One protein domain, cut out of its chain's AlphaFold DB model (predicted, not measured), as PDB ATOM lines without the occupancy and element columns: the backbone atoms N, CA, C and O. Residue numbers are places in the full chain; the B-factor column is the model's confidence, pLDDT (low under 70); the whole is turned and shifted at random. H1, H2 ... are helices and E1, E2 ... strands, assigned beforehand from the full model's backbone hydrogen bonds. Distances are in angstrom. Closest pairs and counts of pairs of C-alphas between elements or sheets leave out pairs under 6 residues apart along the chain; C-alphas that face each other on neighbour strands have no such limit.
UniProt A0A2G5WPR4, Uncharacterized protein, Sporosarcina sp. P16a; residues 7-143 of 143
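What this domain is: This is residues 7 to 143 of the 143 residues of an uncharacterized protein of Sporosarcina sp. P16a (UniProt A0A2G5WPR4). A small twisted sheet of four strands is covered on one face by two long helices, H3 and H5, which lie side by side and slantwise over the strands. Shorter helices sit round this body: H1 beside H3, H6 near E4 and E1, H4 near one end of E4 and E2, and H2 beyond the beginning of H3. The printed part has 137 residues with six named helices and four named strands, in the order H1 H2 H3 E1 H4 E2 E3 H5 E4 H6; the sheet, E1 E4 E2 E3, is mixed and so is the class, helices and strands. The whole is compact, with a radius of gyration of the C-alphas of 14.2 A and spans of 41 by 31 by 27 A.

Where its parts are: Begin with the sheet: E1 is residues 52 to 54, E4 122 to 127 (16.3 A), E2 68 to 73 (17.1 A) and E3 90 to 94 (13.8 A). Find C-alpha 31 at (146.852, 154.968, 129.049); from there H3 runs 24.4 A to C-alpha 47 at (130.623, 159.826, 146.572). H5, residues 104 to 117, is 19.7 A long, and H6, residues 131 to 140, is 14.2 A long, ending at (117.964, 163.436, 132.446). The shorter helices are H1, residues 7 to 13, H2, 22 to 27, and H4, 60 to 63.

How they stand to each other: E4 and E2 are parallel, with N 70 and O 123 2.8 A apart. E1 and E4 are parallel, with N 53 and O 122 at 2.9 A. E2 and E3 form an antiparallel hairpin, with N 71 and O 91 at 2.9 A. E1, H4 and E2 make a split strand-helix-strand unit, two strands running the same way with E4 between them; its crossover is right-handed. H3 and H5 make two layers with the sheet, helices on one face, at heights of 10.2 A and 10.3 A. They touch at a shallow tilt of 20 degrees, the same way; their closest C-alphas, of Tyr 37 and Lys 105, are 5.4 A apart. With its residues 39 to 46 alone H3 touches H1, closest at the C-alphas of Leu 9 and Leu 42, 5.6 A. H1, H4 and H6 only graze the sheet; H2 is not on it. Each O i to N i+4 pair is within hydrogen-bond range in H2, H3, H5 and H6, and 2 of 3 in H1; H4 is too short for one.

The domain as a whole: The C-alphas of Arg 82 and Glu 117 are the two farthest apart, 41.4 A. The printed part has no cut. The link from E2 to E3, residues 74 to 89, is long. Mean pLDDT of the printed part is 87.6; look for values under 70 at residues 79 to 86, 98 to 101 and 143.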
ATOM      1  N   GLU A   7     123.976 156.557 139.329       94.31
ATOM      2  CA  GLU A   7     124.447 155.260 138.826       94.31
ATOM      3  C   GLU A   7     125.022 155.376 137.414       94.31
ATOM      4  O   GLU A   7     125.839 154.553 137.009       94.31
ATOM      5  N   LEU A   8     124.670 156.429 136.666       93.50
ATOM      6  CA  LEU A   8     125.273 156.701 135.361       93.50
ATOM      7  C   LEU A   8     126.796 156.901 135.457       93.50
ATOM      8  O   LEU A   8     127.510 156.529 134.526       93.50
ATOM      9  N   LEU A   9     127.310 157.411 136.582       95.69
ATOM     10  CA  LEU A   9     128.755 157.525 136.818       95.69
ATOM     11  C   LEU A   9     129.413 156.140 136.878       95.69
ATOM     12  O   LEU A   9     130.410 155.893 136.201       95.69
ATOM     13  N   LEU A  10     128.814 155.207 137.621       94.69
ATOM     14  CA  LEU A  10     129.324 153.840 137.742       94.69
ATOM     15  C   LEU A  10     129.171 153.066 136.431       94.69
ATOM     16  O   LEU A  10     130.094 152.366 136.017       94.69
ATOM     17  N   LYS A  11     128.059 153.268 135.716       94.00
ATOM     18  CA  LYS A  11     127.823 152.652 134.404       94.00
ATOM     19  C   LYS A  11     128.840 153.056 133.353       94.00
ATOM     20  O   LYS A  11     129.148 152.253 132.480       94.00
ATOM     21  N   MET A  12     129.432 154.244 133.450       94.00
ATOM     22  CA  MET A  12     130.520 154.632 132.555       94.00
ATOM     23  C   MET A  12     131.764 153.730 132.710       94.00
ATOM     24  O   MET A  12     132.467 153.489 131.730       94.00
ATOM     25  N   LYS A  13     132.016 153.175 133.905       93.88
ATOM     26  CA  LYS A  13     133.163 152.281 134.178       93.88
ATOM     27  C   LYS A  13     133.026 150.902 133.523       93.88
ATOM     28  O   LYS A  13     134.030 150.222 133.333       93.88
ATOM     29  N   GLU A  14     131.806 150.493 133.172       92.12
ATOM     30  CA  GLU A  14     131.520 149.206 132.520       92.12
ATOM     31  C   GLU A  14     131.927 149.188 131.036       92.12
ATOM     32  O   GLU A  14     131.915 148.134 130.401       92.12
ATOM     33  N   TYR A  15     132.300 150.341 130.470       90.19
ATOM     34  CA  TYR A  15     132.611 150.486 129.054       90.19
ATOM     35  C   TYR A  15     134.095 150.716 128.765       90.19
ATOM     36  O   TYR A  15     134.846 151.284 129.557       90.19
ATOM     37  N   ASP A  16     134.498 150.332 127.551       86.50
ATOM     38  CA  ASP A  16     135.804 150.682 127.000       86.50
ATOM     39  C   ASP A  16     135.974 152.202 126.851       86.50
ATOM     40  O   ASP A  16     135.067 152.918 126.411       86.50
ATOM     41  N   PHE A  17     137.207 152.657 127.054       85.25
ATOM     42  CA  PHE A  17     137.700 153.992 126.723       85.25
ATOM     43  C   PHE A  17     138.669 153.932 125.536       85.25
ATOM     44  O   PHE A  17     139.144 152.867 125.140       85.25
ATOM     45  N   VAL A  18     139.000 155.088 124.946       83.44
ATOM     46  CA  VAL A  18     140.020 155.158 123.877       83.44
ATOM     47  C   VAL A  18     141.351 154.538 124.336       83.44
ATOM     48  O   VAL A  18     142.025 153.888 123.538       83.44
ATOM     49  N   TYR A  19     141.665 154.637 125.632       81.56
ATOM     50  CA  TYR A  19     142.812 154.007 126.298       81.56
ATOM     51  C   TYR A  19     142.916 152.484 126.120       81.56
ATOM     52  O   TYR A  19     144.007 151.927 126.210       81.56
ATOM     53  N   ASP A  20     141.805 151.798 125.850       83.50
ATOM     54  CA  ASP A  20     141.789 150.343 125.676       83.50
ATOM     55  C   ASP A  20     142.182 149.914 124.255       83.50
ATOM     56  O   ASP A  20     142.496 148.748 124.011       83.50
ATOM     57  N   THR A  21     142.208 150.854 123.307       85.50
ATOM     58  CA  THR A  21     142.572 150.588 121.909       85.50
ATOM     59  C   THR A  21     144.081 150.546 121.702       85.50
ATOM     60  O   THR A  21     144.833 151.228 122.394       85.50
ATOM     61  N   THR A  22     144.538 149.805 120.687       84.69
ATOM     62  CA  THR A  22     145.954 149.784 120.280       84.69
ATOM     63  C   THR A  22     146.478 151.191 119.993       84.69
ATOM     64  O   THR A  22     147.524 151.572 120.508       84.69
ATOM     65  N   VAL A  23     145.717 151.990 119.237       80.69
ATOM     66  CA  VAL A  23     146.082 153.376 118.908       80.69
ATOM     67  C   VAL A  23     146.143 154.241 120.168       80.69
ATOM     68  O   VAL A  23     147.113 154.962 120.361       80.69
ATOM     69  N   GLY A  24     145.164 154.126 121.069       78.94
ATOM     70  CA  GLY A  24     145.167 154.859 122.336       78.94
ATOM     71  C   GLY A  24     146.372 154.528 123.217       78.94
ATOM     72  O   GLY A  24     146.951 155.436 123.807       78.94
ATOM     73  N   LYS A  25     146.800 153.260 123.253       84.19
ATOM     74  CA  LYS A  25     148.010 152.821 123.970       84.19
ATOM     75  C   LYS A  25     149.303 153.321 123.319       84.19
ATOM     76  O   LYS A  25     150.257 153.618 124.027       84.19
ATOM     77  N   MET A  26     149.335 153.427 121.989       82.75
ATOM     78  CA  MET A  26     150.483 153.973 121.251       82.75
ATOM     79  C   MET A  26     150.622 155.488 121.436       82.75
ATOM     80  O   MET A  26     151.728 155.981 121.626       82.75
ATOM     81  N   VAL A  27     149.506 156.221 121.394       79.81
ATOM     82  CA  VAL A  27     149.487 157.686 121.547       79.81
ATOM     83  C   VAL A  27     149.673 158.097 123.013       79.81
ATOM     84  O   VAL A  27     150.272 159.133 123.285       79.81
ATOM     85  N   ASN A  28     149.201 157.283 123.962       79.75
ATOM     86  CA  ASN A  28     149.385 157.508 125.391       79.75
ATOM     87  C   ASN A  28     149.998 156.279 126.077       79.75
ATOM     88  O   ASN A  28     149.305 155.328 126.457       79.75
ATOM     89  N   THR A  29     151.306 156.350 126.318       82.88
ATOM     90  CA  THR A  29     152.068 155.308 127.020       82.88
ATOM     91  C   THR A  29     151.599 155.085 128.461       82.88
ATOM     92  O   THR A  29     151.772 153.991 128.989       82.88
ATOM     93  N   ASN A  30     150.925 156.069 129.071       86.12
ATOM     94  CA  ASN A  30     150.341 155.979 130.414       86.12
ATOM     95  C   ASN A  30     148.829 155.690 130.385       86.12
ATOM     96  O   ASN A  30     148.147 155.881 131.388       86.12
ATOM     97  N   SER A  31     148.290 155.216 129.257       86.94
ATOM     98  CA  SER A  31     146.852 154.968 129.049       86.94
ATOM     99  C   SER A  31     146.167 154.177 130.171       86.94
ATOM    100  O   SER A  31     145.026 154.477 130.513       86.94
ATOM    101  N   GLN A  32     146.843 153.189 130.766       89.75
ATOM    102  CA  GLN A  32     146.296 152.416 131.888       89.75
ATOM    103  C   GLN A  32     146.261 153.216 133.198       89.75
ATOM    104  O   GLN A  32     145.271 153.140 133.922       89.75
ATOM    105  N   GLU A  33     147.299 154.011 133.487       91.12
ATOM    106  CA  GLU A  33     147.305 154.908 134.650       91.12
ATOM    107  C   GLU A  33     146.215 155.976 134.491       91.12
ATOM    108  O   GLU A  33     145.392 156.149 135.388       91.12
ATOM    109  N   ASP A  34     146.139 156.632 133.330       89.12
ATOM    110  CA  ASP A  34     145.120 157.652 133.067       89.12
ATOM    111  C   ASP A  34     143.701 157.075 133.159       89.12
ATOM    112  O   ASP A  34     142.844 157.678 133.804       89.12
ATOM    113  N   LYS A  35     143.451 155.877 132.606       92.19
ATOM    114  CA  LYS A  35     142.165 155.177 132.771       92.19
ATOM    115  C   LYS A  35     141.843 154.922 134.246       92.19
ATOM    116  O   LYS A  35     140.716 155.171 134.671       92.19
ATOM    117  N   ALA A  36     142.816 154.464 135.033       94.81
ATOM    118  CA  ALA A  36     142.619 154.224 136.460       94.81
ATOM    119  C   ALA A  36     142.248 155.514 137.214       94.81
ATOM    120  O   ALA A  36     141.382 155.482 138.086       94.81
ATOM    121  N   TYR A  37     142.838 156.659 136.859       95.75
ATOM    122  CA  TYR A  37     142.446 157.941 137.449       95.75
ATOM    123  C   TYR A  37     141.083 158.437 136.968       95.75
ATOM    124  O   TYR A  37     140.347 158.989 137.778       95.75
ATOM    125  N   VAL A  38     140.685 158.184 135.717       95.00
ATOM    126  CA  VAL A  38     139.302 158.449 135.277       95.00
ATOM    127  C   VAL A  38     138.303 157.654 136.122       95.00
ATOM    128  O   VAL A  38     137.281 158.200 136.532       95.00
ATOM    129  N   PHE A  39     138.611 156.398 136.456       96.12
ATOM    130  CA  PHE A  39     137.759 155.593 137.338       96.12
ATOM    131  C   PHE A  39     137.689 156.171 138.753       96.12
ATOM    132  O   PHE A  39     136.595 156.293 139.291       96.12
ATOM    133  N   LYS A  40     138.824 156.602 139.314       97.44
ATOM    134  CA  LYS A  40     138.844 157.285 140.616       97.44
ATOM    135  C   LYS A  40     138.045 158.589 140.611       97.44
ATOM    136  O   LYS A  40     137.402 158.905 141.601       97.44
ATOM    137  N   ILE A  41     138.064 159.341 139.508       97.38
ATOM    138  CA  ILE A  41     137.247 160.553 139.357       97.38
ATOM    139  C   ILE A  41     135.757 160.199 139.323       97.38
ATOM    140  O   ILE A  41     134.975 160.861 139.993       97.38
ATOM    141  N   LEU A  42     135.355 159.155 138.591       97.69
ATOM    142  CA  LEU A  42     133.961 158.687 138.590       97.69
ATOM    143  C   LEU A  42     133.494 158.279 139.992       97.69
ATOM    144  O   LEU A  42     132.385 158.639 140.379       97.69
ATOM    145  N   ASP A  43     134.348 157.590 140.752       98.00
ATOM    146  CA  ASP A  43     134.060 157.205 142.139       98.00
ATOM    147  C   ASP A  43     133.938 158.441 143.045       98.00
ATOM    148  O   ASP A  43     132.957 158.578 143.771       98.00
ATOM    149  N   LEU A  44     134.854 159.407 142.918       97.75
ATOM    150  CA  LEU A  44     134.822 160.659 143.678       97.75
ATOM    151  C   LEU A  44     133.561 161.492 143.389       97.75
ATOM    152  O   LEU A  44     132.946 162.033 144.310       97.75
ATOM    153  N   LEU A  45     133.151 161.581 142.118       97.81
ATOM    154  CA  LEU A  45     131.905 162.236 141.707       97.81
ATOM    155  C   LEU A  45     130.676 161.509 142.272       97.81
ATOM    156  O   LEU A  45     129.700 162.157 142.644       97.81
ATOM    157  N   TYR A  46     130.713 160.177 142.332       97.69
ATOM    158  CA  TYR A  46     129.625 159.368 142.875       97.69
ATOM    159  C   TYR A  46     129.480 159.565 144.391       97.69
ATOM    160  O   TYR A  46     128.375 159.789 144.884       97.69
ATOM    161  N   GLU A  47     130.592 159.558 145.128       97.19
ATOM    162  CA  GLU A  47     130.623 159.826 146.572       97.19
ATOM    163  C   GLU A  47     130.135 161.247 146.905       97.19
ATOM    164  O   GLU A  47     129.442 161.458 147.902       97.19
ATOM    165  N   ASN A  48     130.425 162.216 146.033       97.38
ATOM    166  CA  ASN A  48     130.045 163.621 146.189       97.38
ATOM    167  C   ASN A  48     128.855 164.025 145.305       97.38
ATOM    168  O   ASN A  48     128.713 165.193 144.939       97.38
ATOM    169  N   PHE A  49     127.965 163.081 144.978       96.81
ATOM    170  CA  PHE A  49     126.895 163.303 143.999       96.81
ATOM    171  C   PHE A  49     125.961 164.476 144.337       96.81
ATOM    172  O   PHE A  49     125.407 165.109 143.444       96.81
ATOM    173  N   HIS A  50     125.815 164.814 145.619       95.56
ATOM    174  CA  HIS A  50     125.035 165.968 146.071       95.56
ATOM    175  C   HIS A  50     125.533 167.316 145.507       95.56
ATOM    176  O   HIS A  50     124.741 168.250 145.424       95.56
ATOM    177  N   LYS A  51     126.802 167.406 145.078       96.31
ATOM    178  CA  LYS A  51     127.408 168.573 144.406       96.31
ATOM    179  C   LYS A  51     127.452 168.443 142.876       96.31
ATOM    180  O   LYS A  51     127.961 169.334 142.204       96.31
ATOM    181  N   VAL A  52     126.965 167.342 142.300       96.94
ATOM    182  CA  VAL A  52     127.070 167.063 140.860       96.94
ATOM    183  C   VAL A  52     125.841 167.567 140.103       96.94
ATOM    184  O   VAL A  52     124.703 167.201 140.410       96.94
ATOM    185  N   ARG A  53     126.075 168.343 139.040       96.12
ATOM    186  CA  ARG A  53     125.057 168.774 138.073       96.12
ATOM    187  C   ARG A  53     125.350 168.196 136.699       96.12
ATOM    188  O   ARG A  53     126.364 168.516 136.087       96.12
ATOM    189  N   PHE A  54     124.467 167.345 136.186       95.88
ATOM    190  CA  PHE A  54     124.632 166.838 134.827       95.88
ATOM    191  C   PHE A  54     124.202 167.870 133.789       95.88
ATOM    192  O   PHE A  54     123.115 168.431 133.889       95.88
ATOM    193  N   VAL A  55     125.036 168.059 132.768       94.12
ATOM    194  CA  VAL A  55     124.795 168.965 131.640       94.12
ATOM    195  C   VAL A  55     125.320 168.339 130.357       94.12
ATOM    196  O   VAL A  55     126.310 167.608 130.370       94.12
ATOM    197  N   ASP A  56     124.681 168.614 129.226       89.62
ATOM    198  CA  ASP A  56     125.146 168.077 127.949       89.62
ATOM    199  C   ASP A  56     126.115 168.976 127.186       89.62
ATOM    200  O   ASP A  56     126.800 168.486 126.286       89.62
ATOM    201  N   ASP A  57     126.209 170.240 127.578       88.00
ATOM    202  CA  ASP A  57     127.150 171.219 127.062       88.00
ATOM    203  C   ASP A  57     127.943 171.829 128.227       88.00
ATOM    204  O   ASP A  57     127.390 172.176 129.269       88.00
ATOM    205  N   LEU A  58     129.262 171.917 128.049       89.88
ATOM    206  CA  LEU A  58     130.191 172.492 129.023       89.88
ATOM    207  C   LEU A  58     130.617 173.916 128.649       89.88
ATOM    208  O   LEU A  58     131.633 174.394 129.149       89.88
ATOM    209  N   SER A  59     129.910 174.572 127.731       89.06
ATOM    210  CA  SER A  59     130.159 175.963 127.368       89.06
ATOM    211  C   SER A  59     129.931 176.906 128.553       89.06
ATOM    212  O   SER A  59     129.099 176.656 129.427       89.06
ATOM    213  N   GLU A  60     130.641 178.038 128.557       91.19
ATOM    214  CA  GLU A  60     130.479 179.090 129.573       91.19
ATOM    215  C   GLU A  60     129.014 179.554 129.682       91.19
ATOM    216  O   GLU A  60     128.537 179.846 130.773       91.19
ATOM    217  N   SER A  61     128.263 179.562 128.573       90.50
ATOM    218  CA  SER A  61     126.836 179.912 128.563       90.50
ATOM    219  C   SER A  61     125.941 178.944 129.336       90.50
ATOM    220  O   SER A  61     124.843 179.334 129.725       90.50
ATOM    221  N   VAL A  62     126.381 177.699 129.535       90.56
ATOM    222  CA  VAL A  62     125.620 176.670 130.254       90.56
ATOM    223  C   VAL A  62     126.102 176.540 131.691       90.56
ATOM    224  O   VAL A  62     125.280 176.529 132.602       90.56
ATOM    225  N   ILE A  63     127.417 176.472 131.906       91.81
ATOM    226  CA  ILE A  63     127.960 176.238 133.252       91.81
ATOM    227  C   ILE A  63     128.237 177.530 134.027       91.81
ATOM    228  O   ILE A  63     128.298 177.498 135.249       91.81
ATOM    229  N   GLY A  64     128.379 178.671 133.348       90.12
ATOM    230  CA  GLY A  64     128.705 179.965 133.948       90.12
ATOM    231  C   GLY A  64     130.203 180.200 134.198       90.12
ATOM    232  O   GLY A  64     131.050 179.327 134.011       90.12
ATOM    233  N   LYS A  65     130.527 181.423 134.635       90.56
ATOM    234  CA  LYS A  65     131.874 181.816 135.079       90.56
ATOM    235  C   LYS A  65     132.123 181.397 136.525       90.56
ATOM    236  O   LYS A  65     131.207 181.375 137.343       90.56
ATOM    237  N   GLY A  66     133.379 181.146 136.845       88.88
ATOM    238  CA  GLY A  66     133.859 180.654 138.125       88.88
ATOM    239  C   GLY A  66     133.577 179.172 138.370       88.88
ATOM    240  O   GLY A  66     133.649 178.754 139.523       88.88
ATOM    241  N   LYS A  67     133.201 178.391 137.347       92.38
ATOM    242  CA  LYS A  67     132.646 177.039 137.526       92.38
ATOM    243  C   LYS A  67     133.528 175.942 136.952       92.38
ATOM    244  O   LYS A  67     134.083 176.067 135.861       92.38
ATOM    245  N   TRP A  68     133.610 174.847 137.704       93.12
ATOM    246  CA  TRP A  68     134.327 173.637 137.327       93.12
ATOM    247  C   TRP A  68     133.419 172.681 136.565       93.12
ATOM    248  O   TRP A  68     132.253 172.490 136.920       93.12
ATOM    249  N   ALA A  69     133.974 172.038 135.542       93.75
ATOM    250  CA  ALA A  69     133.268 171.027 134.781       93.75
ATOM    251  C   ALA A  69     134.148 169.842 134.382       93.75
ATOM    252  O   ALA A  69     135.332 169.994 134.092       93.75
ATOM    253  N   VAL A  70     133.547 168.660 134.305       94.12
ATOM    254  CA  VAL A  70     134.191 167.408 133.910       94.12
ATOM    255  C   VAL A  70     133.469 166.816 132.705       94.12
ATOM    256  O   VAL A  70     132.254 166.639 132.717       94.12
ATOM    257  N   LEU A  71     134.226 166.460 131.670       93.31
ATOM    258  CA  LEU A  71     133.760 165.650 130.546       93.31
ATOM    259  C   LEU A  71     134.363 164.256 130.653       93.31
ATOM    260  O   LEU A  71     135.582 164.137 130.754       93.31
ATOM    261  N   ILE A  72     133.542 163.211 130.557       94.00
ATOM    262  CA  ILE A  72     134.000 161.816 130.502       94.00
ATOM    263  C   ILE A  72     133.328 161.121 129.327       94.00
ATOM    264  O   ILE A  72     132.102 161.146 129.198       94.00
ATOM    265  N   SER A  73     134.128 160.488 128.469       91.88
ATOM    266  CA  SER A  73     133.644 159.926 127.207       91.88
ATOM    267  C   SER A  73     134.007 158.464 127.034       91.88
ATOM    268  O   SER A  73     135.173 158.079 127.129       91.88
ATOM    269  N   GLN A  74     133.006 157.668 126.665       90.88
ATOM    270  CA  GLN A  74     133.201 156.301 126.206       90.88
ATOM    271  C   GLN A  74     134.057 156.276 124.924       90.88
ATOM    272  O   GLN A  74     134.071 157.219 124.126       90.88
ATOM    273  N   LYS A  75     134.749 155.161 124.677       85.19
ATOM    274  CA  LYS A  75     135.468 154.888 123.423       85.19
ATOM    275  C   LYS A  75     134.617 155.197 122.190       85.19
ATOM    276  O   LYS A  75     133.526 154.649 122.017       85.19
ATOM    277  N   PHE A  76     135.172 156.011 121.291       79.75
ATOM    278  CA  PHE A  76     134.521 156.446 120.049       79.75
ATOM    279  C   PHE A  76     133.158 157.118 120.263       79.75
ATOM    280  O   PHE A  76     132.312 157.094 119.367       79.75
ATOM    281  N   ALA A  77     132.909 157.685 121.443       76.94
ATOM    282  CA  ALA A  77     131.874 158.690 121.567       76.94
ATOM    283  C   ALA A  77     132.334 159.921 120.774       76.94
ATOM    284  O   ALA A  77     133.505 160.294 120.820       76.94
ATOM    285  N   MET A  78     131.447 160.485 119.962       71.56
ATOM    286  CA  MET A  78     131.829 161.470 118.947       71.56
ATOM    287  C   MET A  78     131.597 162.885 119.463       71.56
ATOM    288  O   MET A  78     130.595 163.116 120.145       71.56
ATOM    289  N   VAL A  79     132.488 163.811 119.097       65.62
ATOM    290  CA  VAL A  79     132.315 165.256 119.345       65.62
ATOM    291  C   VAL A  79     131.158 165.792 118.485       65.62
ATOM    292  O   VAL A  79     130.234 166.425 118.981       65.62
ATOM    293  N   ASP A  80     131.175 165.460 117.188       60.66
ATOM    294  CA  ASP A  80     130.134 165.751 116.196       60.66
ATOM    295  C   ASP A  80     129.846 164.461 115.401       60.66
ATOM    296  O   ASP A  80     130.741 163.659 115.142       60.66
ATOM    297  N   LYS A  81     128.588 164.221 115.011       60.75
ATOM    298  CA  LYS A  81     128.222 163.068 114.169       60.75
ATOM    299  C   LYS A  81     128.663 163.230 112.708       60.75
ATOM    300  O   LYS A  81     128.760 162.231 112.003       60.75
ATOM    301  N   ARG A  82     128.882 164.463 112.242       61.97
ATOM    302  CA  ARG A  82     129.227 164.800 110.849       61.97
ATOM    303  C   ARG A  82     130.710 164.620 110.551       61.97
ATOM    304  O   ARG A  82     131.061 164.261 109.434       61.97
ATOM    305  N   ILE A  83     131.566 164.860 111.541       56.47
ATOM    306  CA  ILE A  83     133.012 164.678 111.427       56.47
ATOM    307  C   ILE A  83     133.403 163.641 112.467       56.47
ATOM    308  O   ILE A  83     133.222 163.911 113.656       56.47
ATOM    309  N   PRO A  84     133.916 162.465 112.067       60.69
ATOM    310  CA  PRO A  84     134.130 161.389 113.003       60.69
ATOM    311  C   PRO A  84     135.401 161.608 113.841       60.69
ATOM    312  O   PRO A  84     136.372 160.869 113.715       60.69
ATOM    313  N   ILE A  85     135.387 162.621 114.705       64.44
ATOM    314  CA  ILE A  85     136.446 162.911 115.671       64.44
ATOM    315  C   ILE A  85     136.044 162.259 116.998       64.44
ATOM    316  O   ILE A  85     135.041 162.669 117.598       64.44
ATOM    317  N   PRO A  86     136.782 161.232 117.460       66.00
ATOM    318  CA  PRO A  86     136.572 160.668 118.783       66.00
ATOM    319  C   PRO A  86     136.778 161.747 119.844       66.00
ATOM    320  O   PRO A  86     137.791 162.444 119.844       66.00
ATOM    321  N   GLN A  87     135.823 161.862 120.758       75.81
ATOM    322  CA  GLN A  87     135.967 162.705 121.931       75.81
ATOM    323  C   GLN A  87     137.084 162.145 122.810       75.81
ATOM    324  O   GLN A  87     137.226 160.930 122.990       75.81
ATOM    325  N   VAL A  88     137.873 163.052 123.375       78.38
ATOM    326  CA  VAL A  88     138.839 162.710 124.416       78.38
ATOM    327  C   VAL A  88     138.147 161.994 125.587       78.38
ATOM    328  O   VAL A  88     137.026 162.347 125.965       78.38
ATOM    329  N   PRO A  89     138.797 160.984 126.179       83.81
ATOM    330  CA  PRO A  89     138.195 160.173 127.236       83.81
ATOM    331  C   PRO A  89     137.887 160.965 128.513       83.81
ATOM    332  O   PRO A  89     136.958 160.601 129.231       83.81
ATOM    333  N   PHE A  90     138.637 162.031 128.793       90.88
ATOM    334  CA  PHE A  90     138.458 162.879 129.969       90.88
ATOM    335  C   PHE A  90     138.940 164.304 129.690       90.88
ATOM    336  O   PHE A  90     140.020 164.431 129.124       90.88
ATOM    337  N   HIS A  91     138.204 165.327 130.139       90.19
ATOM    338  CA  HIS A  91     138.681 166.709 130.312       90.19
ATOM    339  C   HIS A  91     138.156 167.290 131.631       90.19
ATOM    340  O   HIS A  91     137.001 167.065 131.991       90.19
ATOM    341  N   LEU A  92     138.982 168.103 132.289       91.56
ATOM    342  CA  LEU A  92     138.564 169.043 133.327       91.56
ATOM    343  C   LEU A  92     138.581 170.452 132.723       91.56
ATOM    344  O   LEU A  92     139.532 170.800 132.024       91.56
ATOM    345  N   LYS A  93     137.541 171.241 132.978       90.62
ATOM    346  CA  LYS A  93     137.388 172.613 132.493       90.62
ATOM    347  C   LYS A  93     137.100 173.563 133.647       90.62
ATOM    348  O   LYS A  93     136.428 173.184 134.607       90.62
ATOM    349  N   TYR A  94     137.535 174.804 133.481       88.62
ATOM    350  CA  TYR A  94     137.143 175.945 134.295       88.62
ATOM    351  C   TYR A  94     136.602 177.041 133.367       88.62
ATOM    352  O   TYR A  94     137.131 177.248 132.273       88.62
ATOM    353  N   ASP A  95     135.502 177.692 133.746       86.56
ATOM    354  CA  ASP A  95     134.821 178.728 132.941       86.56
ATOM    355  C   ASP A  95     134.382 178.262 131.540       86.56
ATOM    356  O   ASP A  95     134.302 179.041 130.593       86.56
ATOM    357  N   GLY A  96     134.167 176.960 131.364       75.44
ATOM    358  CA  GLY A  96     133.799 176.347 130.086       75.44
ATOM    359  C   GLY A  96     134.892 176.406 129.016       75.44
ATOM    360  O   GLY A  96     134.689 175.947 127.888       75.44
ATOM    361  N   LYS A  97     136.070 176.924 129.369       77.00
ATOM    362  CA  LYS A  97     137.250 176.935 128.514       77.00
ATOM    363  C   LYS A  97     137.924 175.576 128.589       77.00
ATOM    364  O   LYS A  97     137.939 174.923 129.633       77.00
ATOM    365  N   ASP A  98     138.463 175.138 127.458       67.31
ATOM    366  CA  ASP A  98     139.346 173.981 127.442       67.31
ATOM    367  C   ASP A  98     140.624 174.366 128.182       67.31
ATOM    368  O   ASP A  98     141.511 175.013 127.623       67.31
ATOM    369  N   ASP A  99     140.686 174.015 129.463       57.56
ATOM    370  CA  ASP A  99     141.910 174.183 130.221       57.56
ATOM    371  C   ASP A  99     142.957 173.188 129.714       57.56
ATOM    372  O   ASP A  99     142.658 172.055 129.322       57.56
ATOM    373  N   ILE A 100     144.200 173.655 129.667       53.84
ATOM    374  CA  ILE A 100     145.347 173.002 129.033       53.84
ATOM    375  C   ILE A 100     145.459 171.542 129.491       53.84
ATOM    376  O   ILE A 100     145.896 171.294 130.608       53.84
ATOM    377  N   SER A 101     145.095 170.592 128.613       63.31
ATOM    378  CA  SER A 101     145.449 169.155 128.605       63.31
ATOM    379  C   SER A 101     145.825 168.557 129.978       63.31
ATOM    380  O   SER A 101     146.879 167.923 130.139       63.31
ATOM    381  N   MET A 102     144.991 168.758 130.997       80.12
ATOM    382  CA  MET A 102     145.321 168.295 132.337       80.12
ATOM    383  C   MET A 102     145.117 166.783 132.393       80.12
ATOM    384  O   MET A 102     144.030 166.275 132.119       80.12
ATOM    385  N   LYS A 103     146.179 166.044 132.728       86.50
ATOM    386  CA  LYS A 103     146.087 164.587 132.893       86.50
ATOM    387  C   LYS A 103     145.114 164.242 134.017       86.50
ATOM    388  O   LYS A 103     145.120 164.906 135.056       86.50
ATOM    389  N   ALA A 104     144.388 163.135 133.857       90.81
ATOM    390  CA  ALA A 104     143.385 162.666 134.815       90.81
ATOM    391  C   ALA A 104     143.937 162.562 136.247       90.81
ATOM    392  O   ALA A 104     143.248 162.900 137.203       90.81
ATOM    393  N   LYS A 105     145.208 162.174 136.410       93.56
ATOM    394  CA  LYS A 105     145.886 162.147 137.714       93.56
ATOM    395  C   LYS A 105     145.890 163.492 138.439       93.56
ATOM    396  O   LYS A 105     145.554 163.546 139.616       93.56
ATOM    397  N   HIS A 106     146.284 164.567 137.761       92.62
ATOM    398  CA  HIS A 106     146.336 165.896 138.375       92.62
ATOM    399  C   HIS A 106     144.928 166.418 138.643       92.62
ATOM    400  O   HIS A 106     144.664 166.936 139.724       92.62
ATOM    401  N   SER A 107     144.008 166.189 137.703       93.62
ATOM    402  CA  SER A 107     142.602 166.543 137.880       93.62
ATOM    403  C   SER A 107     141.972 165.824 139.069       93.62
ATOM    404  O   SER A 107     141.224 166.444 139.809       93.62
ATOM    405  N   TYR A 108     142.309 164.556 139.312       96.19
ATOM    406  CA  TYR A 108     141.836 163.822 140.485       96.19
ATOM    407  C   TYR A 108     142.248 164.496 141.802       96.19
ATOM    408  O   TYR A 108     141.403 164.704 142.668       96.19
ATOM    409  N   PHE A 109     143.518 164.888 141.948       95.06
ATOM    410  CA  PHE A 109     143.975 165.577 143.159       95.06
ATOM    411  C   PHE A 109     143.359 166.968 143.319       95.06
ATOM    412  O   PHE A 109     143.003 167.349 144.431       95.06
ATOM    413  N   LEU A 110     143.178 167.699 142.216       93.88
ATOM    414  CA  LEU A 110     142.483 168.985 142.235       93.88
ATOM    415  C   LEU A 110     141.030 168.813 142.692       93.88
ATOM    416  O   LEU A 110     140.567 169.559 143.548       93.88
ATOM    417  N   LEU A 111     140.334 167.796 142.180       94.81
ATOM    418  CA  LEU A 111     138.952 167.508 142.555       94.81
ATOM    419  C   LEU A 111     138.806 167.085 144.021       94.81
ATOM    420  O   LEU A 111     137.807 167.433 144.641       94.81
ATOM    421  N   ILE A 112     139.794 166.389 144.601       96.62
ATOM    422  CA  ILE A 112     139.816 166.136 146.051       96.62
ATOM    423  C   ILE A 112     139.800 167.466 146.813       96.62
ATOM    424  O   ILE A 112     138.938 167.654 147.668       96.62
ATOM    425  N   GLY A 113     140.710 168.387 146.475       94.00
ATOM    426  CA  GLY A 113     140.764 169.712 147.100       94.00
ATOM    427  C   GLY A 113     139.461 170.490 146.906       94.00
ATOM    428  O   GLY A 113     138.897 170.988 147.874       94.00
ATOM    429  N   PHE A 114     138.916 170.493 145.685       94.00
ATOM    430  CA  PHE A 114     137.617 171.100 145.376       94.00
ATOM    431  C   PHE A 114     136.512 170.598 146.316       94.00
ATOM    432  O   PHE A 114     135.825 171.404 146.937       94.00
ATOM    433  N   PHE A 115     136.350 169.279 146.463       95.75
ATOM    434  CA  PHE A 115     135.270 168.728 147.283       95.75
ATOM    435  C   PHE A 115     135.465 168.939 148.788       95.75
ATOM    436  O   PHE A 115     134.465 169.034 149.506       95.75
ATOM    437  N   GLN A 116     136.715 169.016 149.252       94.19
ATOM    438  CA  GLN A 116     137.061 169.232 150.659       94.19
ATOM    439  C   GLN A 116     136.966 170.700 151.084       94.19
ATOM    440  O   GLN A 116     136.571 170.973 152.216       94.19
ATOM    441  N   GLU A 117     137.337 171.632 150.206       93.25
ATOM    442  CA  GLU A 117     137.538 173.039 150.569       93.25
ATOM    443  C   GLU A 117     136.418 173.963 150.089       93.25
ATOM    444  O   GLU A 117     136.203 175.020 150.684       93.25
ATOM    445  N   LEU A 118     135.696 173.589 149.028       90.88
ATOM    446  CA  LEU A 118     134.698 174.452 148.403       90.88
ATOM    447  C   LEU A 118     133.287 173.891 148.577       90.88
ATOM    448  O   LEU A 118     133.014 172.712 148.335       90.88
ATOM    449  N   ASP A 119     132.360 174.771 148.944       90.56
ATOM    450  CA  ASP A 119     130.922 174.500 148.909       90.56
ATOM    451  C   ASP A 119     130.328 174.969 147.575       90.56
ATOM    452  O   ASP A 119     129.480 175.855 147.519       90.56
ATOM    453  N   ASP A 120     130.862 174.428 146.476       93.56
ATOM    454  CA  ASP A 120     130.384 174.714 145.125       93.56
ATOM    455  C   ASP A 120     129.997 173.424 144.390       93.56
ATOM    456  O   ASP A 120     130.414 172.314 144.739       93.56
ATOM    457  N   GLU A 121     129.178 173.584 143.359       94.94
ATOM    458  CA  GLU A 121     128.741 172.519 142.472       94.94
ATOM    459  C   GLU A 121     129.761 172.282 141.353       94.94
ATOM    460  O   GLU A 121     130.478 173.189 140.920       94.94
ATOM    461  N   ILE A 122     129.789 171.052 140.842       96.00
ATOM    462  CA  ILE A 122     130.566 170.678 139.665       96.00
ATOM    463  C   ILE A 122     129.653 170.171 138.555       96.00
ATOM    464  O   ILE A 122     128.756 169.349 138.767       96.00
ATOM    465  N   TYR A 123     129.915 170.642 137.342       96.19
ATOM    466  CA  TYR A 123     129.153 170.270 136.161       96.19
ATOM    467  C   TYR A 123     129.761 169.033 135.500       96.19
ATOM    468  O   TYR A 123     130.972 168.947 135.322       96.19
ATOM    469  N   VAL A 124     128.945 168.053 135.125       96.56
ATOM    470  CA  VAL A 124     129.423 166.778 134.577       96.56
ATOM    471  C   VAL A 124     128.719 166.459 133.265       96.56
ATOM    472  O   VAL A 124     127.495 166.321 133.214       96.56
ATOM    473  N   SER A 125     129.512 166.262 132.214       94.56
ATOM    474  CA  SER A 125     129.065 165.762 130.919       94.56
ATOM    475  C   SER A 125     129.531 164.322 130.712       94.56
ATOM    476  O   SER A 125     130.731 164.036 130.729       94.56
ATOM    477  N   LEU A 126     128.580 163.400 130.533       94.38
ATOM    478  CA  LEU A 126     128.853 161.989 130.246       94.38
ATOM    479  C   LEU A 126     128.512 161.674 128.788       94.38
ATOM    480  O   LEU A 126     127.354 161.734 128.375       94.38
ATOM    481  N   ASN A 127     129.513 161.280 128.003       91.69
ATOM    482  CA  ASN A 127     129.331 160.966 126.590       91.69
ATOM    483  C   ASN A 127     129.315 159.448 126.359       91.69
ATOM    484  O   ASN A 127     130.346 158.819 126.107       91.69
ATOM    485  N   PHE A 128     128.123 158.854 126.452       90.62
ATOM    486  CA  PHE A 128     127.895 157.444 126.132       90.62
ATOM    487  C   PHE A 128     127.800 157.219 124.619       90.62
ATOM    488  O   PHE A 128     127.043 157.891 123.909       90.62
ATOM    489  N   LYS A 129     128.509 156.199 124.130       88.62
ATOM    490  CA  LYS A 129     128.301 155.631 122.792       88.62
ATOM    491  C   LYS A 129     127.151 154.624 122.791       88.62
ATOM    492  O   LYS A 129     126.429 154.550 121.799       88.62
ATOM    493  N   ASN A 130     126.981 153.863 123.875       89.25
ATOM    494  CA  ASN A 130     125.846 152.955 124.036       89.25
ATOM    495  C   ASN A 130     124.521 153.741 123.943       89.25
ATOM    496  O   ASN A 130     124.316 154.708 124.676       89.25
ATOM    497  N   GLU A 131     123.636 153.339 123.026       86.94
ATOM    498  CA  GLU A 131     122.414 154.092 122.711       86.94
ATOM    499  C   GLU A 131     121.417 154.147 123.870       86.94
ATOM    500  O   GLU A 131     120.773 155.178 124.070       86.94
ATOM    501  N   GLU A 132     121.319 153.074 124.653       90.12
ATOM    502  CA  GLU A 132     120.411 152.986 125.792       90.12
ATOM    503  C   GLU A 132     120.787 154.015 126.862       90.12
ATOM    504  O   GLU A 132     119.984 154.893 127.189       90.12
ATOM    505  N   TYR A 133     122.033 153.982 127.344       90.06
ATOM    506  CA  TYR A 133     122.510 154.922 128.366       90.06
ATOM    507  C   TYR A 133     122.614 156.351 127.845       90.06
ATOM    508  O   TYR A 133     122.340 157.297 128.582       90.06
ATOM    509  N   ARG A 134     122.923 156.529 126.554       88.81
ATOM    510  CA  ARG A 134     122.868 157.843 125.911       88.81
ATOM    511  C   ARG A 134     121.458 158.429 125.953       88.81
ATOM    512  O   ARG A 134     121.321 159.622 126.220       88.81
ATOM    513  N   ARG A 135     120.420 157.627 125.684       89.88
ATOM    514  CA  ARG A 135     119.025 158.088 125.743       89.88
ATOM    515  C   ARG A 135     118.638 158.467 127.168       89.88
ATOM    516  O   ARG A 135     118.136 159.569 127.365       89.88
ATOM    517  N   VAL A 136     118.948 157.607 128.141       90.81
ATOM    518  CA  VAL A 136     118.690 157.870 129.568       90.81
ATOM    519  C   VAL A 136     119.368 159.170 130.015       90.81
ATOM    520  O   VAL A 136     118.719 160.038 130.591       90.81
ATOM    521  N   TYR A 137     120.648 159.355 129.681       91.06
ATOM    522  CA  TYR A 137     121.382 160.575 130.016       91.06
ATOM    523  C   TYR A 137     120.779 161.825 129.354       91.06
ATOM    524  O   TYR A 137     120.618 162.856 130.001       91.06
ATOM    525  N   LYS A 138     120.379 161.739 128.077       89.88
ATOM    526  CA  LYS A 138     119.740 162.859 127.368       89.88
ATOM    527  C   LYS A 138     118.352 163.213 127.902       89.88
ATOM    528  O   LYS A 138     117.967 164.371 127.814       89.88
ATOM    529  N   GLU A 139     117.596 162.251 128.420       90.12
ATOM    530  CA  GLU A 139     116.319 162.520 129.094       90.12
ATOM    531  C   GLU A 139     116.525 163.189 130.457       90.12
ATOM    532  O   GLU A 139     115.706 164.014 130.855       90.12
ATOM    533  N   LEU A 140     117.619 162.863 131.149       88.94
ATOM    534  CA  LEU A 140     117.964 163.436 132.446       88.94
ATOM    535  C   LEU A 140     118.332 164.922 132.354       88.94
ATOM    536  O   LEU A 140     117.819 165.712 133.131       88.94
ATOM    537  N   VAL A 141     119.187 165.294 131.398       89.56
ATOM    538  CA  VAL A 141     119.706 166.672 131.240       89.56
ATOM    539  C   VAL A 141     118.748 167.637 130.528       89.56
ATOM    540  O   VAL A 141     119.023 168.826 130.451       89.56
ATOM    541  N   LYS A 142     117.641 167.138 129.963       81.88
ATOM    542  CA  LYS A 142     116.591 167.966 129.334       81.88
ATOM    543  C   LYS A 142     115.536 168.475 130.322       81.88
ATOM    544  O   LYS A 142     114.687 169.266 129.915       81.88
ATOM    545  N   LYS A 143     115.522 167.936 131.540       55.53
ATOM    546  CA  LYS A 143     114.613 168.331 132.619       55.53
ATOM    547  C   LYS A 143     115.211 169.489 133.398       55.53
ATOM    548  O   LYS A 143     114.405 170.342 133.817       55.53
TER     549      LYS A 143